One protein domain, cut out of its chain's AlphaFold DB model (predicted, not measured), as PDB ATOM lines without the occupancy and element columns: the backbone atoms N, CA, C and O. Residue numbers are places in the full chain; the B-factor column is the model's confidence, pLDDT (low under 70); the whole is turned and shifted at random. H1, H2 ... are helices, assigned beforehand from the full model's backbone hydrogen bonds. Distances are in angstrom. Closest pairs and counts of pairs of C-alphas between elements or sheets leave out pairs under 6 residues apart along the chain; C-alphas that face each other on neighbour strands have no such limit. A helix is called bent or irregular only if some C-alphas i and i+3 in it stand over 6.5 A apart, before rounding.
ATOM      1  N   ARG A  55      15.355 -29.730 -51.383       88.56
ATOM      2  CA  ARG A  55      15.155 -29.578 -49.932       88.56
ATOM      3  C   ARG A  55      16.065 -28.529 -49.291       88.56
ATOM      4  O   ARG A  55      15.577 -27.674 -48.553       88.56
ATOM      5  N   VAL A  56      17.374 -28.567 -49.560       89.19
ATOM      6  CA  VAL A  56      18.338 -27.624 -48.952       89.19
ATOM      7  C   VAL A  56      18.093 -26.201 -49.453       89.19
ATOM      8  O   VAL A  56      18.150 -25.254 -48.667       89.19
ATOM      9  N   ILE A  57      17.752 -26.042 -50.736       90.06
ATOM     10  CA  ILE A  57      17.395 -24.739 -51.320       90.06
ATOM     11  C   ILE A  57      16.170 -24.157 -50.607       90.06
ATOM     12  O   ILE A  57      16.198 -22.992 -50.199       90.06
ATOM     13  N   LYS A  58      15.124 -24.969 -50.408       89.19
ATOM     14  CA  LYS A  58      13.901 -24.565 -49.703       89.19
ATOM     15  C   LYS A  58      14.166 -24.218 -48.237       89.19
ATOM     16  O   LYS A  58      13.718 -23.172 -47.775       89.19
ATOM     17  N   CYS A  59      14.967 -25.017 -47.530       91.38
ATOM     18  CA  CYS A  59      15.370 -24.722 -46.151       91.38
ATOM     19  C   CYS A  59      16.163 -23.406 -46.058       91.38
ATOM     20  O   CYS A  59      15.898 -22.585 -45.185       91.38
ATOM     21  N   CYS A  60      17.086 -23.142 -46.990       90.25
ATOM     22  CA  CYS A  60      17.777 -21.850 -47.065       90.25
ATOM     23  C   CYS A  60      16.807 -20.686 -47.338       90.25
ATOM     24  O   CYS A  60      16.999 -19.594 -46.807       90.25
ATOM     25  N   GLY A  61      15.770 -20.910 -48.154       89.75
ATOM     26  CA  GLY A  61      14.666 -19.966 -48.353       89.75
ATOM     27  C   GLY A  61      13.928 -19.655 -47.051       89.75
ATOM     28  O   GLY A  61      13.798 -18.486 -46.694       89.75
ATOM     29  N   ALA A  62      13.558 -20.688 -46.292       90.75
ATOM     30  CA  ALA A  62      12.899 -20.550 -44.995       90.75
ATOM     31  C   ALA A  62      13.757 -19.790 -43.967       90.75
ATOM     32  O   ALA A  62      13.253 -18.899 -43.283       90.75
ATOM     33  N   LEU A  63      15.070 -20.055 -43.913       90.69
ATOM     34  CA  LEU A  63      15.994 -19.296 -43.059       90.69
ATOM     35  C   LEU A  63      16.055 -17.813 -43.457       90.69
ATOM     36  O   LEU A  63      16.053 -16.951 -42.584       90.69
ATOM     37  N   ARG A  64      16.063 -17.499 -44.762       90.06
ATOM     38  CA  ARG A  64      16.015 -16.108 -45.257       90.06
ATOM     39  C   ARG A  64      14.725 -15.383 -44.900       90.06
ATOM     40  O   ARG A  64      14.776 -14.170 -44.723       90.06
ATOM     41  N   ALA A  65      13.607 -16.097 -44.820       86.94
ATOM     42  CA  ALA A  65      12.312 -15.504 -44.520       86.94
ATOM     43  C   ALA A  65      12.156 -15.125 -43.037       86.94
ATOM     44  O   ALA A  65      11.496 -14.131 -42.743       86.94
ATOM     45  N   ILE A  66      12.749 -15.899 -42.115       86.88
ATOM     46  CA  ILE A  66      12.526 -15.732 -40.668       86.88
ATOM     47  C   ILE A  66      13.684 -15.048 -39.927       86.88
ATOM     48  O   ILE A  66      13.443 -14.286 -38.993       86.88
ATOM     49  N   LEU A  67      14.937 -15.296 -40.323       88.00
ATOM     50  CA  LEU A  67      16.110 -14.802 -39.599       88.00
ATOM     51  C   LEU A  67      16.547 -13.404 -40.080       88.00
ATOM     52  O   LEU A  67      16.385 -13.069 -41.259       88.00
ATOM     53  N   PRO A  68      17.196 -12.595 -39.214       89.25
ATOM     54  CA  PRO A  68      17.802 -11.330 -39.622       89.25
ATOM     55  C   PRO A  68      18.828 -11.513 -40.749       89.25
ATOM     56  O   PRO A  68      19.605 -12.471 -40.747       89.25
ATOM     57  N   LYS A  69      18.884 -10.551 -41.681       87.62
ATOM     58  CA  LYS A  69      19.723 -10.627 -42.897       87.62
ATOM     59  C   LYS A  69      21.195 -10.939 -42.604       87.62
ATOM     60  O   LYS A  69      21.793 -11.734 -43.325       87.62
ATOM     61  N   ASP A  70      21.753 -10.366 -41.538       89.38
ATOM     62  CA  ASP A  70      23.158 -10.559 -41.162       89.38
ATOM     63  C   ASP A  70      23.441 -11.988 -40.684       89.38
ATOM     64  O   ASP A  70      24.432 -12.598 -41.091       89.38
ATOM     65  N   VAL A  71      22.538 -12.552 -39.873       89.75
ATOM     66  CA  VAL A  71      22.639 -13.933 -39.379       89.75
ATOM     67  C   VAL A  71      22.500 -14.900 -40.547       89.75
ATOM     68  O   VAL A  71      23.337 -15.786 -40.721       89.75
ATOM     69  N   THR A  72      21.506 -14.691 -41.411       90.62
ATOM     70  CA  THR A  72      21.298 -15.547 -42.581       90.62
ATOM     71  C   THR A  72      22.484 -15.520 -43.533       90.62
ATOM     72  O   THR A  72      22.894 -16.565 -44.037       90.62
ATOM     73  N   MET A  73      23.077 -14.346 -43.762       89.25
ATOM     74  CA  MET A  73      24.264 -14.222 -44.600       89.25
ATOM     75  C   MET A  73      25.432 -15.037 -44.033       89.25
ATOM     76  O   MET A  73      26.077 -15.767 -44.782       89.25
ATOM     77  N   GLN A  74      25.666 -14.996 -42.717       89.94
ATOM     78  CA  GLN A  74      26.707 -15.809 -42.078       89.94
ATOM     79  C   GLN A  74      26.444 -17.315 -42.206       89.94
ATOM     80  O   GLN A  74      27.374 -18.071 -42.492       89.94
ATOM     81  N   VAL A  75      25.192 -17.756 -42.036       90.06
ATOM     82  CA  VAL A  75      24.808 -19.168 -42.209       90.06
ATOM     83  C   VAL A  75      25.060 -19.620 -43.649       90.06
ATOM     84  O   VAL A  75      25.707 -20.642 -43.862       90.06
ATOM     85  N   ILE A  76      24.614 -18.840 -44.640       90.62
ATOM     86  CA  ILE A  76      24.789 -19.166 -46.062       90.62
ATOM     87  C   ILE A  76      26.272 -19.172 -46.450       90.62
ATOM     88  O   ILE A  76      26.688 -20.056 -47.190       90.62
ATOM     89  N   ILE A  77      27.084 -18.238 -45.942       88.75
ATOM     90  CA  ILE A  77      28.535 -18.213 -46.200       88.75
ATOM     91  C   ILE A  77      29.209 -19.467 -45.632       88.75
ATOM     92  O   ILE A  77      29.985 -20.109 -46.339       88.75
ATOM     93  N   LYS A  78      28.894 -19.846 -44.385       88.88
ATOM     94  CA  LYS A  78      29.433 -21.069 -43.773       88.88
ATOM     95  C   LYS A  78      29.005 -22.316 -44.545       88.88
ATOM     96  O   LYS A  78      29.846 -23.166 -44.820       88.88
ATOM     97  N   TRP A  79      27.742 -22.394 -44.966       90.19
ATOM     98  CA  TRP A  79      27.252 -23.489 -45.804       90.19
ATOM     99  C   TRP A  79      27.963 -23.552 -47.158       90.19
ATOM    100  O   TRP A  79      28.443 -24.610 -47.555       90.19
ATOM    101  N   TYR A  80      28.091 -22.412 -47.841       88.38
ATOM    102  CA  TYR A  80      28.761 -22.332 -49.136       88.38
ATOM    103  C   TYR A  80      30.229 -22.767 -49.043       88.38
ATOM    104  O   TYR A  80      30.723 -23.427 -49.956       88.38
ATOM    105  N   GLY A  81      30.907 -22.432 -47.940       86.06
ATOM    106  CA  GLY A  81      32.275 -22.867 -47.662       86.06
ATOM    107  C   GLY A  81      32.396 -24.371 -47.406       86.06
ATOM    108  O   GLY A  81      33.275 -25.004 -47.977       86.06
ATOM    109  N   VAL A  82      31.498 -24.949 -46.598       86.00
ATOM    110  CA  VAL A  82      31.498 -26.394 -46.289       86.00
ATOM    111  C   VAL A  82      31.179 -27.227 -47.528       86.00
ATOM    112  O   VAL A  82      31.861 -28.206 -47.809       86.00
ATOM    113  N   ARG A  83      30.167 -26.828 -48.301       83.25
ATOM    114  CA  ARG A  83      29.725 -27.567 -49.486       83.25
ATOM    115  C   ARG A  83      30.740 -27.529 -50.630       83.25
ATOM    116  O   ARG A  83      30.897 -28.516 -51.339       83.25
ATOM    117  N   ASN A  84      31.359 -26.371 -50.860       82.75
ATOM    118  CA  ASN A  84      32.273 -26.156 -51.985       82.75
ATOM    119  C   ASN A  84      33.747 -26.261 -51.568       82.75
ATOM    120  O   ASN A  84      34.615 -25.677 -52.222       82.75
ATOM    121  N   ALA A  85      34.031 -26.978 -50.479       81.38
ATOM    122  CA  ALA A  85      35.394 -27.267 -50.070       81.38
ATOM    123  C   ALA A  85      36.126 -28.059 -51.179       81.38
ATOM    124  O   ALA A  85      35.538 -28.944 -51.810       81.38
ATOM    125  N   PRO A  86      37.403 -27.750 -51.470       68.50
ATOM    126  CA  PRO A  86      38.148 -28.442 -52.516       68.50
ATOM    127  C   PRO A  86      38.329 -29.924 -52.148       68.50
ATOM    128  O   PRO A  86      39.009 -30.241 -51.178       68.50
ATOM    129  N   GLY A  87      37.707 -30.820 -52.924       64.94
ATOM    130  CA  GLY A  87      37.763 -32.278 -52.737       64.94
ATOM    131  C   GLY A  87      36.394 -32.961 -52.671       64.94
ATOM    132  O   GLY A  87      36.278 -34.127 -53.031       64.94
ATOM    133  N   THR A  88      35.330 -32.241 -52.306       62.72
ATOM    134  CA  THR A  88      33.966 -32.791 -52.254       62.72
ATOM    135  C   THR A  88      33.276 -32.643 -53.614       62.72
ATOM    136  O   THR A  88      32.504 -31.710 -53.843       62.72
ATOM    137  N   GLN A  89      33.596 -33.527 -54.559       60.12
ATOM    138  CA  GLN A  89      32.938 -33.576 -55.870       60.12
ATOM    139  C   GLN A  89      31.921 -34.728 -55.886       60.12
ATOM    140  O   GLN A  89      32.197 -35.798 -55.365       60.12
ATOM    141  N   GLU A  90      30.732 -34.474 -56.444       64.38
ATOM    142  CA  GLU A  90      29.626 -35.448 -56.590       64.38
ATOM    143  C   GLU A  90      28.930 -35.911 -55.294       64.38
ATOM    144  O   GLU A  90      28.849 -37.094 -54.984       64.38
ATOM    145  N   LEU A  91      28.325 -34.975 -54.555       74.44
ATOM    146  CA  LEU A  91      27.455 -35.342 -53.434       74.44
ATOM    147  C   LEU A  91      26.082 -35.834 -53.885       74.44
ATOM    148  O   LEU A  91      25.417 -35.192 -54.705       74.44
ATOM    149  N   THR A  92      25.614 -36.910 -53.251       80.44
ATOM    150  CA  THR A  92      24.206 -37.309 -53.336       80.44
ATOM    151  C   THR A  92      23.316 -36.333 -52.547       80.44
ATOM    152  O   THR A  92      23.776 -35.731 -51.572       80.44
ATOM    153  N   PRO A  93      22.025 -36.169 -52.901       79.56
ATOM    154  CA  PRO A  93      21.112 -35.263 -52.186       79.56
ATOM    155  C   PRO A  93      20.951 -35.573 -50.687       79.56
ATOM    156  O   PRO A  93      20.683 -34.684 -49.876       79.56
ATOM    157  N   GLU A  94      21.113 -36.839 -50.301       79.81
ATOM    158  CA  GLU A  94      21.101 -37.279 -48.902       79.81
ATOM    159  C   GLU A  94      22.368 -36.862 -48.159       79.81
ATOM    160  O   GLU A  94      22.291 -36.379 -47.029       79.81
ATOM    161  N   GLN A  95      23.531 -37.000 -48.801       82.38
ATOM    162  CA  GLN A  95      24.803 -36.556 -48.238       82.38
ATOM    163  C   GLN A  95      24.823 -35.036 -48.084       82.38
ATOM    164  O   GLN A  95      25.162 -34.537 -47.013       82.38
ATOM    165  N   GLU A  96      24.371 -34.304 -49.106       87.75
ATOM    166  CA  GLU A  96      24.242 -32.847 -49.051       87.75
ATOM    167  C   GLU A  96      23.342 -32.410 -47.886       87.75
ATOM    168  O   GLU A  96      23.716 -31.526 -47.117       87.75
ATOM    169  N   TRP A  97      22.201 -33.080 -47.687       89.69
ATOM    170  CA  TRP A  97      21.344 -32.833 -46.526       89.69
ATOM    171  C   TRP A  97      22.027 -33.156 -45.198       89.69
ATOM    172  O   TRP A  97      21.934 -32.357 -44.274       89.69
ATOM    173  N   SER A  98      22.731 -34.284 -45.090       86.88
ATOM    174  CA  SER A  98      23.402 -34.660 -43.841       86.88
ATOM    175  C   SER A  98      24.463 -33.634 -43.423       86.88
ATOM    176  O   SER A  98      24.505 -33.233 -42.263       86.88
ATOM    177  N   MET A  99      25.258 -33.124 -44.372       87.19
ATOM    178  CA  MET A  99      26.222 -32.056 -44.097       87.19
ATOM    179  C   MET A  99      25.530 -30.750 -43.705       87.19
ATOM    180  O   MET A  99      25.992 -30.053 -42.803       87.19
ATOM    181  N   PHE A 100      24.418 -30.420 -44.367       90.50
ATOM    182  CA  PHE A 100      23.631 -29.233 -44.049       90.50
ATOM    183  C   PHE A 100      23.027 -29.314 -42.641       90.50
ATOM    184  O   PHE A 100      23.166 -28.376 -41.859       90.50
ATOM    185  N   ALA A 101      22.424 -30.450 -42.285       88.88
ATOM    186  CA  ALA A 101      21.866 -30.699 -40.960       88.88
ATOM    187  C   ALA A 101      22.951 -30.647 -39.874       88.88
ATOM    188  O   ALA A 101      22.768 -29.959 -38.874       88.88
ATOM    189  N   ASN A 102      24.109 -31.282 -40.093       88.19
ATOM    190  CA  ASN A 102      25.242 -31.233 -39.160       88.19
ATOM    191  C   ASN A 102      25.759 -29.803 -38.950       88.19
ATOM    192  O   ASN A 102      26.037 -29.405 -37.817       88.19
ATOM    193  N   LEU A 103      25.838 -29.000 -40.017       89.62
ATOM    194  CA  LEU A 103      26.179 -27.583 -39.906       89.62
ATOM    195  C   LEU A 103      25.139 -26.826 -39.069       89.62
ATOM    196  O   LEU A 103      25.518 -26.047 -38.200       89.62
ATOM    197  N   LEU A 104      23.842 -27.047 -39.305       90.00
ATOM    198  CA  LEU A 104      22.785 -26.394 -38.530       90.00
ATOM    199  C   LEU A 104      22.826 -26.793 -37.054       90.00
ATOM    200  O   LEU A 104      22.780 -25.912 -36.200       90.00
ATOM    201  N   TYR A 105      22.990 -28.080 -36.745       88.25
ATOM    202  CA  TYR A 105      23.156 -28.560 -35.374       88.25
ATOM    203  C   TYR A 105      24.354 -27.900 -34.682       88.25
ATOM    204  O   TYR A 105      24.213 -27.365 -33.581       88.25
ATOM    205  N   SER A 106      25.504 -27.831 -35.359       87.81
ATOM    206  CA  SER A 106      26.693 -27.137 -34.851       87.81
ATOM    207  C   SER A 106      26.440 -25.639 -34.617       87.81
ATOM    208  O   SER A 106      26.856 -25.084 -33.600       87.81
ATOM    209  N   LEU A 107      25.712 -24.972 -35.518       86.44
ATOM    210  CA  LEU A 107      25.369 -23.553 -35.385       86.44
ATOM    211  C   LEU A 107      24.322 -23.272 -34.299       86.44
ATOM    212  O   LEU A 107      24.282 -22.142 -33.808       86.44
ATOM    213  N   ILE A 108      23.495 -24.255 -33.934       85.56
ATOM    214  CA  ILE A 108      22.553 -24.189 -32.806       85.56
ATOM    215  C   ILE A 108      23.264 -24.470 -31.473       85.56
ATOM    216  O   ILE A 108      22.849 -23.938 -30.447       85.56
ATOM    217  N   GLY A 109      24.369 -25.225 -31.494       81.00
ATOM    218  CA  GLY A 109      25.215 -25.486 -30.324       81.00
ATOM    219  C   GLY A 109      25.268 -26.948 -29.878       81.00
ATOM    220  O   GLY A 109      25.759 -27.218 -28.783       81.00
ATOM    221  N   TYR A 110      24.779 -27.875 -30.704       81.56
ATOM    222  CA  TYR A 110      24.844 -29.309 -30.433       81.56
ATOM    223  C   TYR A 110      26.251 -29.878 -30.588       81.56
ATOM    224  O   TYR A 110      27.011 -29.464 -31.469       81.56
ATOM    225  N   ASP A 111      26.536 -30.903 -29.788       75.25
ATOM    226  CA  ASP A 111      27.695 -31.764 -29.967       75.25
ATOM    227  C   ASP A 111      27.337 -32.936 -30.896       75.25
ATOM    228  O   ASP A 111      26.479 -33.780 -30.592       75.25
ATOM    229  N   LEU A 112      28.000 -32.967 -32.054       70.69
ATOM    230  CA  LEU A 112      27.799 -33.978 -33.091       70.69
ATOM    231  C   LEU A 112      28.257 -35.374 -32.636       70.69
ATOM    232  O   LEU A 112      27.748 -36.364 -33.157       70.69
ATOM    233  N   GLU A 113      29.167 -35.483 -31.661       62.56
ATOM    234  CA  GLU A 113      29.696 -36.776 -31.200       62.56
ATOM    235  C   GLU A 113      28.707 -37.549 -30.316       62.56
ATOM    236  O   GLU A 113      28.686 -38.791 -30.327       62.56
ATOM    237  N   ARG A 114      27.863 -36.821 -29.572       63.19
ATOM    238  CA  ARG A 114      26.873 -37.379 -28.638       63.19
ATOM    239  C   ARG A 114      25.497 -37.597 -29.269       63.19
ATOM    240  O   ARG A 114      24.725 -38.400 -28.751       63.19
ATOM    241  N   MET A 115      25.172 -36.933 -30.381       55.41
ATOM    242  CA  MET A 115      23.940 -37.254 -31.100       55.41
ATOM    243  C   MET A 115      24.056 -38.655 -31.705       55.41
ATOM    244  O   MET A 115      24.905 -38.915 -32.555       55.41
ATOM    245  N   SER A 116      23.147 -39.551 -31.323       48.00
ATOM    246  CA  SER A 116      22.859 -40.805 -32.025       48.00
ATOM    247  C   SER A 116      22.161 -40.541 -33.369       48.00
ATOM    248  O   SER A 116      21.239 -41.242 -33.770       48.00
ATOM    249  N   LEU A 117      22.626 -39.539 -34.118       47.16
ATOM    250  CA  LEU A 117      22.439 -39.528 -35.562       47.16
ATOM    251  C   LEU A 117      23.149 -40.774 -36.106       47.16
ATOM    252  O   LEU A 117      24.137 -41.206 -35.503       47.16
ATOM    253  N   ASN A 195      26.539 -25.723 -26.425       76.69
ATOM    254  CA  ASN A 195      27.033 -24.358 -26.565       76.69
ATOM    255  C   ASN A 195      25.881 -23.358 -26.731       76.69
ATOM    256  O   ASN A 195      25.491 -22.991 -27.837       76.69
ATOM    257  N   ALA A 196      25.397 -22.827 -25.611       75.50
ATOM    258  CA  ALA A 196      24.349 -21.806 -25.587       75.50
ATOM    259  C   ALA A 196      24.783 -20.409 -26.100       75.50
ATOM    260  O   ALA A 196      24.009 -19.456 -26.012       75.50
ATOM    261  N   ASN A 197      26.013 -20.252 -26.605       79.50
ATOM    262  CA  ASN A 197      26.503 -19.024 -27.249       79.50
ATOM    263  C   ASN A 197      26.671 -19.189 -28.771       79.50
ATOM    264  O   ASN A 197      27.288 -18.346 -29.426       79.50
ATOM    265  N   ALA A 198      26.148 -20.273 -29.346       83.12
ATOM    266  CA  ALA A 198      26.186 -20.511 -30.781       83.12
ATOM    267  C   ALA A 198      25.283 -19.531 -31.562       83.12
ATOM    268  O   ALA A 198      24.311 -18.985 -31.037       83.12
ATOM    269  N   LEU A 199      25.606 -19.307 -32.841       82.81
ATOM    270  CA  LEU A 199      25.001 -18.264 -33.684       82.81
ATOM    271  C   LEU A 199      23.473 -18.393 -33.822       82.81
ATOM    272  O   LEU A 199      22.767 -17.387 -33.798       82.81
ATOM    273  N   LEU A 200      22.971 -19.618 -33.998       85.44
ATOM    274  CA  LEU A 200      21.548 -19.900 -34.196       85.44
ATOM    275  C   LEU A 200      20.817 -20.238 -32.896       85.44
ATOM    276  O   LEU A 200      19.591 -20.323 -32.925       85.44
ATOM    277  N   PHE A 201      21.521 -20.366 -31.766       85.75
ATOM    278  CA  PHE A 201      20.908 -20.736 -30.491       85.75
ATOM    279  C   PHE A 201      19.710 -19.836 -30.117       85.75
ATOM    280  O   PHE A 201      18.626 -20.381 -29.897       85.75
ATOM    281  N   PRO A 202      19.806 -18.487 -30.151       85.44
ATOM    282  CA  PRO A 202      18.680 -17.609 -29.805       85.44
ATOM    283  C   PRO A 202      17.474 -17.741 -30.746       85.44
ATOM    284  O   PRO A 202      16.364 -17.353 -30.392       85.44
ATOM    285  N   TYR A 203      17.691 -18.282 -31.945       87.00
ATOM    286  CA  TYR A 203      16.700 -18.380 -33.013       87.00
ATOM    287  C   TYR A 203      16.177 -19.810 -33.209       87.00
ATOM    288  O   TYR A 203      15.432 -20.061 -34.153       87.00
ATOM    289  N   THR A 204      16.519 -20.753 -32.326       86.75
ATOM    290  CA  THR A 204      16.188 -22.183 -32.482       86.75
ATOM    291  C   THR A 204      14.684 -22.423 -32.667       86.75
ATOM    292  O   THR A 204      14.284 -23.136 -33.585       86.75
ATOM    293  N   ALA A 205      13.833 -21.758 -31.875       86.75
ATOM    294  CA  ALA A 205      12.373 -21.854 -32.012       86.75
ATOM    295  C   ALA A 205      11.859 -21.292 -33.354       86.75
ATOM    296  O   ALA A 205      10.913 -21.821 -33.934       86.75
ATOM    297  N   GLN A 206      12.508 -20.248 -33.882       87.56
ATOM    298  CA  GLN A 206      12.169 -19.660 -35.182       87.56
ATOM    299  C   GLN A 206      12.546 -20.595 -36.332       87.56
ATOM    300  O   GLN A 206      11.772 -20.748 -37.275       87.56
ATOM    301  N   VAL A 207      13.712 -21.245 -36.234       90.31
ATOM    302  CA  VAL A 207      14.173 -22.247 -37.203       90.31
ATOM    303  C   VAL A 207      13.238 -23.455 -37.208       90.31
ATOM    304  O   VAL A 207      12.792 -23.847 -38.284       90.31
ATOM    305  N   LEU A 208      12.884 -23.990 -36.029       91.25
ATOM    306  CA  LEU A 208      11.913 -25.084 -35.908       91.25
ATOM    307  C   LEU A 208      10.598 -24.716 -36.601       91.25
ATOM    308  O   LEU A 208      10.106 -25.473 -37.431       91.25
ATOM    309  N   PHE A 209      10.047 -23.543 -36.288       90.75
ATOM    310  CA  PHE A 209       8.750 -23.127 -36.804       90.75
ATOM    311  C   PHE A 209       8.764 -22.879 -38.320       90.75
ATOM    312  O   PHE A 209       7.882 -23.353 -39.029       90.75
ATOM    313  N   ALA A 210       9.792 -22.210 -38.854       91.19
ATOM    314  CA  ALA A 210       9.913 -21.983 -40.294       91.19
ATOM    315  C   ALA A 210      10.095 -23.295 -41.077       91.19
ATOM    316  O   ALA A 210       9.506 -23.470 -42.144       91.19
ATOM    317  N   PHE A 211      10.881 -24.237 -40.544       93.69
ATOM    318  CA  PHE A 211      11.056 -25.552 -41.163       93.69
ATOM    319  C   PHE A 211       9.811 -26.428 -41.012       93.69
ATOM    320  O   PHE A 211       9.532 -27.217 -41.908       93.69
ATOM    321  N   HIS A 212       9.033 -26.261 -39.942       93.06
ATOM    322  CA  HIS A 212       7.740 -26.920 -39.778       93.06
ATOM    323  C   HIS A 212       6.710 -26.436 -40.814       93.06
ATOM    324  O   HIS A 212       6.041 -27.252 -41.440       93.06
ATOM    325  N   LEU A 213       6.626 -25.130 -41.088       92.19
ATOM    326  CA  LEU A 213       5.748 -24.625 -42.157       92.19
ATOM    327  C   LEU A 213       6.175 -25.134 -43.539       92.19
ATOM    328  O   LEU A 213       5.328 -25.464 -44.368       92.19
ATOM    329  N   LEU A 214       7.486 -25.233 -43.778       92.88
ATOM    330  CA  LEU A 214       8.012 -25.855 -44.989       92.88
ATOM    331  C   LEU A 214       7.659 -27.349 -45.057       92.88
ATOM    332  O   LEU A 214       7.296 -27.840 -46.122       92.88
ATOM    333  N   TYR A 215       7.749 -28.061 -43.933       93.00
ATOM    334  CA  TYR A 215       7.380 -29.469 -43.809       93.00
ATOM    335  C   TYR A 215       5.921 -29.689 -44.222       93.00
ATOM    336  O   TYR A 215       5.658 -30.492 -45.118       93.00
ATOM    337  N   GLU A 216       4.995 -28.900 -43.682       92.25
ATOM    338  CA  GLU A 216       3.576 -28.950 -44.049       92.25
ATOM    339  C   GLU A 216       3.311 -28.621 -45.524       92.25
ATOM    340  O   GLU A 216       2.490 -29.276 -46.163       92.25
ATOM    341  N   ASP A 217       4.027 -27.656 -46.105       92.00
ATOM    342  CA  ASP A 217       3.892 -27.350 -47.533       92.00
ATOM    343  C   ASP A 217       4.419 -28.496 -48.410       92.00
ATOM    344  O   ASP A 217       3.798 -28.881 -49.402       92.00
ATOM    345  N   THR A 218       5.534 -29.122 -48.013       90.31
ATOM    346  CA  THR A 218       6.095 -30.272 -48.737       90.31
ATOM    347  C   THR A 218       5.230 -31.524 -48.648       90.31
ATOM    348  O   THR A 218       5.202 -32.275 -49.623       90.31
ATOM    349  N   LYS A 219       4.468 -31.724 -47.560       90.75
ATOM    350  CA  LYS A 219       3.488 -32.823 -47.444       90.75
ATOM    351  C   LYS A 219       2.437 -32.802 -48.544       90.75
ATOM    352  O   LYS A 219       1.918 -33.850 -48.924       90.75
ATOM    353  N   LEU A 220       2.095 -31.615 -49.039       89.69
ATOM    354  CA  LEU A 220       1.086 -31.471 -50.077       89.69
ATOM    355  C   LEU A 220       1.558 -32.045 -51.408       89.69
ATOM    356  O   LEU A 220       0.713 -32.431 -52.202       89.69
ATOM    357  N   ASN A 221       2.866 -32.125 -51.660       89.25
ATOM    358  CA  ASN A 221       3.412 -32.607 -52.922       89.25
ATOM    359  C   ASN A 221       3.853 -34.072 -52.817       89.25
ATOM    360  O   ASN A 221       4.837 -34.403 -52.157       89.25
ATOM    361  N   THR A 222       3.165 -34.942 -53.553       86.69
ATOM    362  CA  THR A 222       3.427 -36.390 -53.568       86.69
ATOM    363  C   THR A 222       4.838 -36.750 -54.044       86.69
ATOM    364  O   THR A 222       5.414 -37.728 -53.572       86.69
ATOM    365  N   LEU A 223       5.442 -35.935 -54.917       86.12
ATOM    366  CA  LEU A 223       6.787 -36.167 -55.456       86.12
ATOM    367  C   LEU A 223       7.900 -35.910 -54.428       86.12
ATOM    368  O   LEU A 223       9.025 -36.369 -54.614       86.12
ATOM    369  N   LEU A 224       7.607 -35.167 -53.356       84.75
ATOM    370  CA  LEU A 224       8.588 -34.765 -52.343       84.75
ATOM    371  C   LEU A 224       8.540 -35.630 -51.079       84.75
ATOM    372  O   LEU A 224       9.259 -35.347 -50.123       84.75
ATOM    373  N   LEU A 225       7.751 -36.709 -51.070       81.31
ATOM    374  CA  LEU A 225       7.594 -37.571 -49.897       81.31
ATOM    375  C   LEU A 225       8.932 -38.163 -49.410       81.31
ATOM    376  O   LEU A 225       9.175 -38.243 -48.210       81.31
ATOM    377  N   HIS A 226       9.845 -38.496 -50.329       80.38
ATOM    378  CA  HIS A 226      11.196 -38.958 -49.983       80.38
ATOM    379  C   HIS A 226      12.042 -37.871 -49.289       80.38
ATOM    380  O   HIS A 226      12.889 -38.161 -48.444       80.38
ATOM    381  N   GLU A 227      11.825 -36.594 -49.619       80.88
ATOM    382  CA  GLU A 227      12.533 -35.483 -48.976       80.88
ATOM    383  C   GLU A 227      12.006 -35.196 -47.559       80.88
ATOM    384  O   GLU A 227      12.741 -34.616 -46.749       80.88
ATOM    385  N   LEU A 228      10.777 -35.634 -47.265       85.81
ATOM    386  CA  LEU A 228      10.032 -35.346 -46.043       85.81
ATOM    387  C   LEU A 228      10.591 -36.081 -44.814       85.81
ATOM    388  O   LEU A 228      10.729 -35.469 -43.757       85.81
ATOM    389  N   GLN A 229      10.975 -37.355 -44.950       84.25
ATOM    390  CA  GLN A 229      11.450 -38.170 -43.821       84.25
ATOM    391  C   GLN A 229      12.742 -37.619 -43.176       84.25
ATOM    392  O   GLN A 229      12.778 -37.454 -41.960       84.25
ATOM    393  N   PRO A 230      13.808 -37.245 -43.913       84.31
ATOM    394  CA  PRO A 230      14.995 -36.678 -43.266       84.31
ATOM    395  C   PRO A 230      14.765 -35.284 -42.661       84.31
ATOM    396  O   PRO A 230      15.484 -34.898 -41.737       84.31
ATOM    397  N   LEU A 231      13.783 -34.526 -43.170       89.44
ATOM    398  CA  LEU A 231      13.367 -33.250 -42.582       89.44
ATOM    399  C   LEU A 231      12.588 -33.475 -41.277       89.44
ATOM    400  O   LEU A 231      12.852 -32.781 -40.296       89.44
ATOM    401  N   SER A 232      11.694 -34.472 -41.233       88.38
ATOM    402  CA  SER A 232      10.957 -34.825 -40.015       88.38
ATOM    403  C   SER A 232      11.886 -35.322 -38.911       88.38
ATOM    404  O   SER A 232      11.719 -34.908 -37.772       88.38
ATOM    405  N   SER A 233      12.927 -36.105 -39.227       86.12
ATOM    406  CA  SER A 233      13.932 -36.524 -38.235       86.12
ATOM    407  C   SER A 233      14.683 -35.341 -37.613       86.12
ATOM    408  O   SER A 233      14.914 -35.326 -36.405       86.12
ATOM    409  N   PHE A 234      15.035 -34.330 -38.414       88.62
ATOM    410  CA  PHE A 234      15.667 -33.106 -37.914       88.62
ATOM    411  C   PHE A 234      14.721 -32.301 -37.010       88.62
ATOM    412  O   PHE A 234      15.099 -31.874 -35.920       88.62
ATOM    413  N   LEU A 235      13.469 -32.128 -37.442       89.69
ATOM    414  CA  LEU A 235      12.444 -31.419 -36.680       89.69
ATOM    415  C   LEU A 235      12.067 -32.141 -35.380       89.69
ATOM    416  O   LEU A 235      11.872 -31.483 -34.361       89.69
ATOM    417  N   TYR A 236      12.001 -33.472 -35.404       87.38
ATOM    418  CA  TYR A 236      11.753 -34.313 -34.237       87.38
ATOM    419  C   TYR A 236      12.848 -34.124 -33.182       87.38
ATOM    420  O   TYR A 236      12.526 -33.907 -32.017       87.38
ATOM    421  N   GLN A 237      14.126 -34.126 -33.583       84.56
ATOM    422  CA  GLN A 237      15.235 -33.915 -32.649       84.56
ATOM    423  C   GLN A 237      15.155 -32.533 -31.986       84.56
ATOM    424  O   GLN A 237      15.238 -32.430 -30.764       84.56
ATOM    425  N   LEU A 238      14.907 -31.475 -32.766       86.94
ATOM    426  CA  LEU A 238      14.721 -30.129 -32.216       86.94
ATOM    427  C   LEU A 238      13.489 -30.030 -31.301       86.94
ATOM    428  O   LEU A 238      13.554 -29.382 -30.260       86.94
ATOM    429  N   ALA A 239      12.368 -30.659 -31.667       87.81
ATOM    430  CA  ALA A 239      11.150 -30.652 -30.859       87.81
ATOM    431  C   ALA A 239      11.337 -31.397 -29.526       87.81
ATOM    432  O   ALA A 239      10.888 -30.902 -28.492       87.81
ATOM    433  N   LYS A 240      12.053 -32.528 -29.545       82.75
ATOM    434  CA  LYS A 240      12.450 -33.294 -28.357       82.75
ATOM    435  C   LYS A 240      13.300 -32.447 -27.409       82.75
ATOM    436  O   LYS A 240      12.990 -32.345 -26.227       82.75
ATOM    437  N   ASP A 241      14.329 -31.776 -27.924       81.44
ATOM    438  CA  ASP A 241      15.226 -30.961 -27.091       81.44
ATOM    439  C   ASP A 241      14.591 -29.659 -26.578       81.44
ATOM    440  O   ASP A 241      14.986 -29.130 -25.533       81.44
ATOM    441  N   LEU A 242      13.574 -29.150 -27.276       81.88
ATOM    442  CA  LEU A 242      12.746 -28.029 -26.829       81.88
ATOM    443  C   LEU A 242      11.590 -28.450 -25.902       81.88
ATOM    444  O   LEU A 242      10.863 -27.569 -25.445       81.88
ATOM    445  N   LYS A 243      11.430 -29.753 -25.605       82.75
ATOM    446  CA  LYS A 243      10.327 -30.331 -24.808       82.75
ATOM    447  C   LYS A 243       8.932 -29.966 -25.355       82.75
ATOM    448  O   LYS A 243       8.040 -29.559 -24.617       82.75
ATOM    449  N   LEU A 244       8.750 -30.059 -26.675       85.00
ATOM    450  CA  LEU A 244       7.483 -29.768 -27.359       85.00
ATOM    451  C   LEU A 244       6.734 -31.061 -27.715       85.00
ATOM    452  O   LEU A 244       6.722 -31.479 -28.875       85.00
ATOM    453  N   ASP A 245       6.063 -31.670 -26.736       84.94
ATOM    454  CA  ASP A 245       5.441 -32.996 -26.893       84.94
ATOM    455  C   ASP A 245       4.414 -33.055 -28.030       84.94
ATOM    456  O   ASP A 245       4.413 -33.996 -28.818       84.94
ATOM    457  N   LYS A 246       3.599 -32.005 -28.207       86.75
ATOM    458  CA  LYS A 246       2.610 -31.940 -29.300       86.75
ATOM    459  C   LYS A 246       3.259 -31.999 -30.688       86.75
ATOM    460  O   LYS A 246       2.723 -32.643 -31.587       86.75
ATOM    461  N   TYR A 247       4.411 -31.350 -30.868       87.62
ATOM    462  CA  TYR A 247       5.164 -31.407 -32.126       87.62
ATOM    463  C   TYR A 247       5.798 -32.786 -32.325       87.62
ATOM    464  O   TYR A 247       5.761 -33.319 -33.432       87.62
ATOM    465  N   VAL A 248       6.332 -33.383 -31.255       86.50
ATOM    466  CA  VAL A 248       6.889 -34.743 -31.272       86.50
ATOM    467  C   VAL A 248       5.826 -35.758 -31.704       86.50
ATOM    468  O   VAL A 248       6.054 -36.509 -32.653       86.50
ATOM    469  N   THR A 249       4.640 -35.724 -31.086       87.81
ATOM    470  CA  THR A 249       3.513 -36.590 -31.458       87.81
ATOM    471  C   THR A 249       3.097 -36.375 -32.909       87.81
ATOM    472  O   THR A 249       2.857 -37.343 -33.624       87.81
ATOM    473  N   HIS A 250       3.051 -35.125 -33.375       89.25
ATOM    474  CA  HIS A 250       2.673 -34.809 -34.749       89.25
ATOM    475  C   HIS A 250       3.634 -35.424 -35.784       89.25
ATOM    476  O   HIS A 250       3.179 -36.048 -36.737       89.25
ATOM    477  N   TYR A 251       4.954 -35.324 -35.587       88.69
ATOM    478  CA  TYR A 251       5.918 -35.958 -36.501       88.69
ATOM    479  C   TYR A 251       5.905 -37.485 -36.414       88.69
ATOM    480  O   TYR A 251       6.085 -38.159 -37.428       88.69
ATOM    481  N   TRP A 252       5.678 -38.034 -35.218       87.06
ATOM    482  CA  TRP A 252       5.550 -39.476 -35.030       87.06
ATOM    483  C   TRP A 252       4.316 -40.049 -35.740       87.06
ATOM    484  O   TRP A 252       4.425 -41.098 -36.369       87.06
ATOM    485  N   LEU A 253       3.174 -39.350 -35.707       86.19
ATOM    486  CA  LEU A 253       1.959 -39.767 -36.420       86.19
ATOM    487  C   LEU A 253       2.188 -39.891 -37.934       86.19
ATOM    488  O   LEU A 253       1.623 -40.786 -38.560       86.19
ATOM    489  N   ASP A 254       3.031 -39.031 -38.510       84.75
ATOM    490  CA  ASP A 254       3.385 -39.098 -39.931       84.75
ATOM    491  C   ASP A 254       4.395 -40.226 -40.240       84.75
ATOM    492  O   ASP A 254       4.330 -40.834 -41.311       84.75
ATOM    493  N   PHE A 255       5.331 -40.521 -39.325       83.81
ATOM    494  CA  PHE A 255       6.414 -41.503 -39.521       83.81
ATOM    495  C   PHE A 255       6.636 -42.430 -38.305       83.81
ATOM    496  O   PHE A 255       7.708 -42.396 -37.686       83.81
ATOM    497  N   PRO A 256       5.686 -43.328 -37.989       76.88
ATOM    498  CA  PRO A 256       5.731 -44.140 -36.768       76.88
ATOM    499  C   PRO A 256       6.831 -45.214 -36.772       76.88
ATOM    500  O   PRO A 256       7.232 -45.694 -35.718       76.88
ATOM    501  N   THR A 257       7.330 -45.605 -37.947       67.00
ATOM    502  CA  THR A 257       8.389 -46.618 -38.104       67.00
ATOM    503  C   THR A 257       9.803 -46.048 -38.006       67.00
ATOM    504  O   THR A 257      10.747 -46.805 -37.796       67.00
ATOM    505  N   GLY A 258       9.967 -44.733 -38.188       60.84
ATOM    506  CA  GLY A 258      11.271 -44.063 -38.224       60.84
ATOM    507  C   GLY A 258      11.585 -43.215 -36.990       60.84
ATOM    508  O   GLY A 258      12.738 -42.822 -36.814       60.84
ATOM    509  N   LEU A 259      10.586 -42.919 -36.155       69.00
ATOM    510  CA  LEU A 259      10.696 -42.048 -34.985       69.00
ATOM    511  C   LEU A 259      10.195 -42.784 -33.738       69.00
ATOM    512  O   LEU A 259       9.218 -43.527 -33.805       69.00
ATOM    513  N   CYS A 260      10.854 -42.572 -32.600       61.44
ATOM    514  CA  CYS A 260      10.408 -43.134 -31.326       61.44
ATOM    515  C   CYS A 260       9.405 -42.185 -30.659       61.44
ATOM    516  O   CYS A 260       9.555 -40.973 -30.753       61.44
ATOM    517  N   LEU A 261       8.382 -42.717 -29.997       57.50
ATOM    518  CA  LEU A 261       7.413 -41.912 -29.241       57.50
ATOM    519  C   LEU A 261       7.879 -41.702 -27.794       57.50
ATOM    520  O   LEU A 261       7.693 -40.635 -27.218       57.50
ATOM    521  N   GLU A 262       8.523 -42.724 -27.233       54.59
ATOM    522  CA  GLU A 262       9.094 -42.715 -25.891       54.59
ATOM    523  C   GLU A 262      10.571 -42.336 -25.993       54.59
ATOM    524  O   GLU A 262      11.368 -43.041 -26.615       54.59
ATOM    525  N   TYR A 263      10.941 -41.190 -25.425       59.81
ATOM    526  CA  TYR A 263      12.327 -40.752 -25.361       59.81
ATOM    527  C   TYR A 263      12.755 -40.546 -23.911       59.81
ATOM    528  O   TYR A 263      12.046 -39.924 -23.124       59.81
ATOM    529  N   GLU A 264      13.931 -41.058 -23.552       54.97
ATOM    530  CA  GLU A 264      14.491 -40.836 -22.221       54.97
ATOM    531  C   GLU A 264      15.038 -39.402 -22.119       54.97
ATOM    532  O   GLU A 264      15.773 -38.934 -22.995       54.97
ATOM    533  N   GLU A 265      14.729 -38.693 -21.025       51.69
ATOM    534  CA  GLU A 265      15.207 -37.318 -20.778       51.69
ATOM    535  C   GLU A 265      16.747 -37.207 -20.774       51.69
ATOM    536  O   GLU A 265      17.301 -36.135 -21.017       51.69
ATOM    537  N   GLN A 266      17.451 -38.324 -20.556       49.66
ATOM    538  CA  GLN A 266      18.916 -38.423 -20.556       49.66
ATOM    539  C   GLN A 266      19.551 -38.275 -21.954       49.66
ATOM    540  O   GLN A 266      20.764 -38.055 -22.064       49.66
ATOM    541  N   GLU A 267      18.747 -38.376 -23.016       54.88
ATOM    542  CA  GLU A 267      19.188 -38.229 -24.406       54.88
ATOM    543  C   GLU A 267      19.145 -36.778 -24.909       54.88
ATOM    544  O   GLU A 267      19.739 -36.484 -25.949       54.88
ATOM    545  N   SER A 268      18.468 -35.864 -24.201       63.47
ATOM    546  CA  SER A 268      18.456 -34.452 -24.587       63.47
ATOM    547  C   SER A 268      19.767 -33.769 -24.200       63.47
ATOM    548  O   SER A 268      20.232 -33.857 -23.063       63.47
ATOM    549  N   GLN A 269      20.380 -33.064 -25.154       67.31
ATOM    550  CA  GLN A 269      21.615 -32.313 -24.896       67.31
ATOM    551  C   GLN A 269      21.347 -30.932 -24.273       67.31
ATOM    552  O   GLN A 269      22.260 -30.323 -23.713       67.31
ATOM    553  N   MET A 270      20.112 -30.425 -24.347       66.94
ATOM    554  CA  MET A 270      19.754 -29.104 -23.836       66.94
ATOM    555  C   MET A 270      19.397 -29.156 -22.347       66.94
ATOM    556  O   MET A 270      18.406 -29.750 -21.937       66.94
ATOM    557  N   THR A 271      20.183 -28.474 -21.512       66.00
ATOM    558  CA  THR A 271      19.881 -28.333 -20.077       66.00
ATOM    559  C   THR A 271      18.726 -27.347 -19.851       66.00
ATOM    560  O   THR A 271      18.601 -26.361 -20.581       66.00
ATOM    561  N   GLU A 272      17.936 -27.521 -18.786       61.81
ATOM    562  CA  GLU A 272      16.799 -26.636 -18.448       61.81
ATOM    563  C   GLU A 272      17.182 -25.148 -18.315       61.81
ATOM    564  O   GLU A 272      16.392 -24.256 -18.629       61.81
ATOM    565  N   GLY A 273      18.423 -24.853 -17.910       57.97
ATOM    566  CA  GLY A 273      18.954 -23.485 -17.868       57.97
ATOM    567  C   GLY A 273      19.139 -22.841 -19.250       57.97
ATOM    568  O   GLY A 273      19.020 -21.624 -19.378       57.97
ATOM    569  N   CYS A 274      19.381 -23.637 -20.296       65.00
ATOM    570  CA  CYS A 274      19.477 -23.155 -21.675       65.00
ATOM    571  C   CYS A 274      18.086 -22.888 -22.262       65.00
ATOM    572  O   CYS A 274      17.897 -21.872 -22.925       65.00
ATOM    573  N   GLN A 275      17.095 -23.729 -21.956       66.31
ATOM    574  CA  GLN A 275      15.713 -23.535 -22.412       66.31
ATOM    575  C   GLN A 275      15.121 -22.204 -21.924       66.31
ATOM    576  O   GLN A 275      14.500 -21.489 -22.703       66.31
ATOM    577  N   LYS A 276      15.403 -21.799 -20.676       66.75
ATOM    578  CA  LYS A 276      14.961 -20.501 -20.129       66.75
ATOM    579  C   LYS A 276      15.584 -19.280 -20.821       66.75
ATOM    580  O   LYS A 276      15.047 -18.184 -20.703       66.75
ATOM    581  N   ARG A 277      16.714 -19.442 -21.524       70.56
ATOM    582  CA  ARG A 277      17.373 -18.365 -22.290       70.56
ATOM    583  C   ARG A 277      16.768 -18.161 -23.680       70.56
ATOM    584  O   ARG A 277      17.113 -17.182 -24.339       70.56
TER     585      ARG A 277
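What this domain is: This is residues 55 to 117 and 195 to 277 of the 775 residues of the protein "(diamondback moth) hypothetical protein" of Plutella xylostella (UniProt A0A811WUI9). Two groups of helices stand side by side: H4, H5 and H6 fold back and forth in two helical hairpins, while H1, H2 and H3 gather on the side away from H6, with H1 crossing H4. Residues 84 to 90 stick out between H2 and H3, and a long stretch without a named element leads from H6 to the small H7. The printed part has 146 residues with seven named helices, H1 to H7 in chain order, and no named strand; the class is all helix. The whole is compact, with a radius of gyration of the C-alphas of 15.1 A and spans of 41 by 39 by 29 A.

How they stand to each other: H1, residues 55 to 66, and H2, residues 69 to 83, form a helical hairpin but only just touch, with 3 pairs of C-alphas within 8 A; the closest are those of Arg 64 and Thr 72, 5.9 A apart. H3, residues 93 to 108, touches H2 at a steep tilt of 47 degrees, with Trp 79 and Phe 100 closest, their C-alphas 7.0 A apart. H4, residues 201 to 219, touches H1 with residues 206 to 214 alone, at a steep tilt of 53 degrees; the closest C-alphas, of Ala 62 and Ala 210, are 5.8 A apart. H5, residues 222 to 241, touches H4 at a shallow tilt of 27 degrees, opposite ways, with the C-alphas of Thr 218 and Leu 224 closest at 6.3 A. H3, H4 and H5 make an up and down bundle, each running against the one before it. H6, residues 245 to 254, touches H5 with the C-alphas of Tyr 236 and Val 248 closest at 5.7 A. H7, residues 272 to 275, touches no helix. Every O i to N i+4 pair is within hydrogen-bond range in H1, H2, H3 and H6, against 13 of 15 in H4 and 11 of 16 in H5; H7 is too short for such a pair.

Where its parts are: H1 begins at C-alpha 55, (15.155, -29.578, -49.932), and is 16.9 A long. H2 is 20.7 A, H3 22.4 A, H4 27.1 A, H5 29.5 A, H6 14.5 A and H7 5.1 A long; H7 ends at C-alpha 275, (15.713, -23.535, -22.412). H4 and H5 are irregular: C-alphas 202 and 205 are 7.9 A apart, C-alphas 223 and 226 7.6 A. H5 has a kink of 47 degrees near residue 229.

The domain as a whole: The two C-alphas farthest apart, of Pro 86 and Lys 246, are 42.6 A apart. Residues 118 to 194 are not printed, and C-alphas 117 and 195 are 18.2 A apart across the cut. The link from H6 to H7, 17 residues, is long. The model's pLDDT is under 70 in residues 86 to 90, 113 to 117 and 257 to 276.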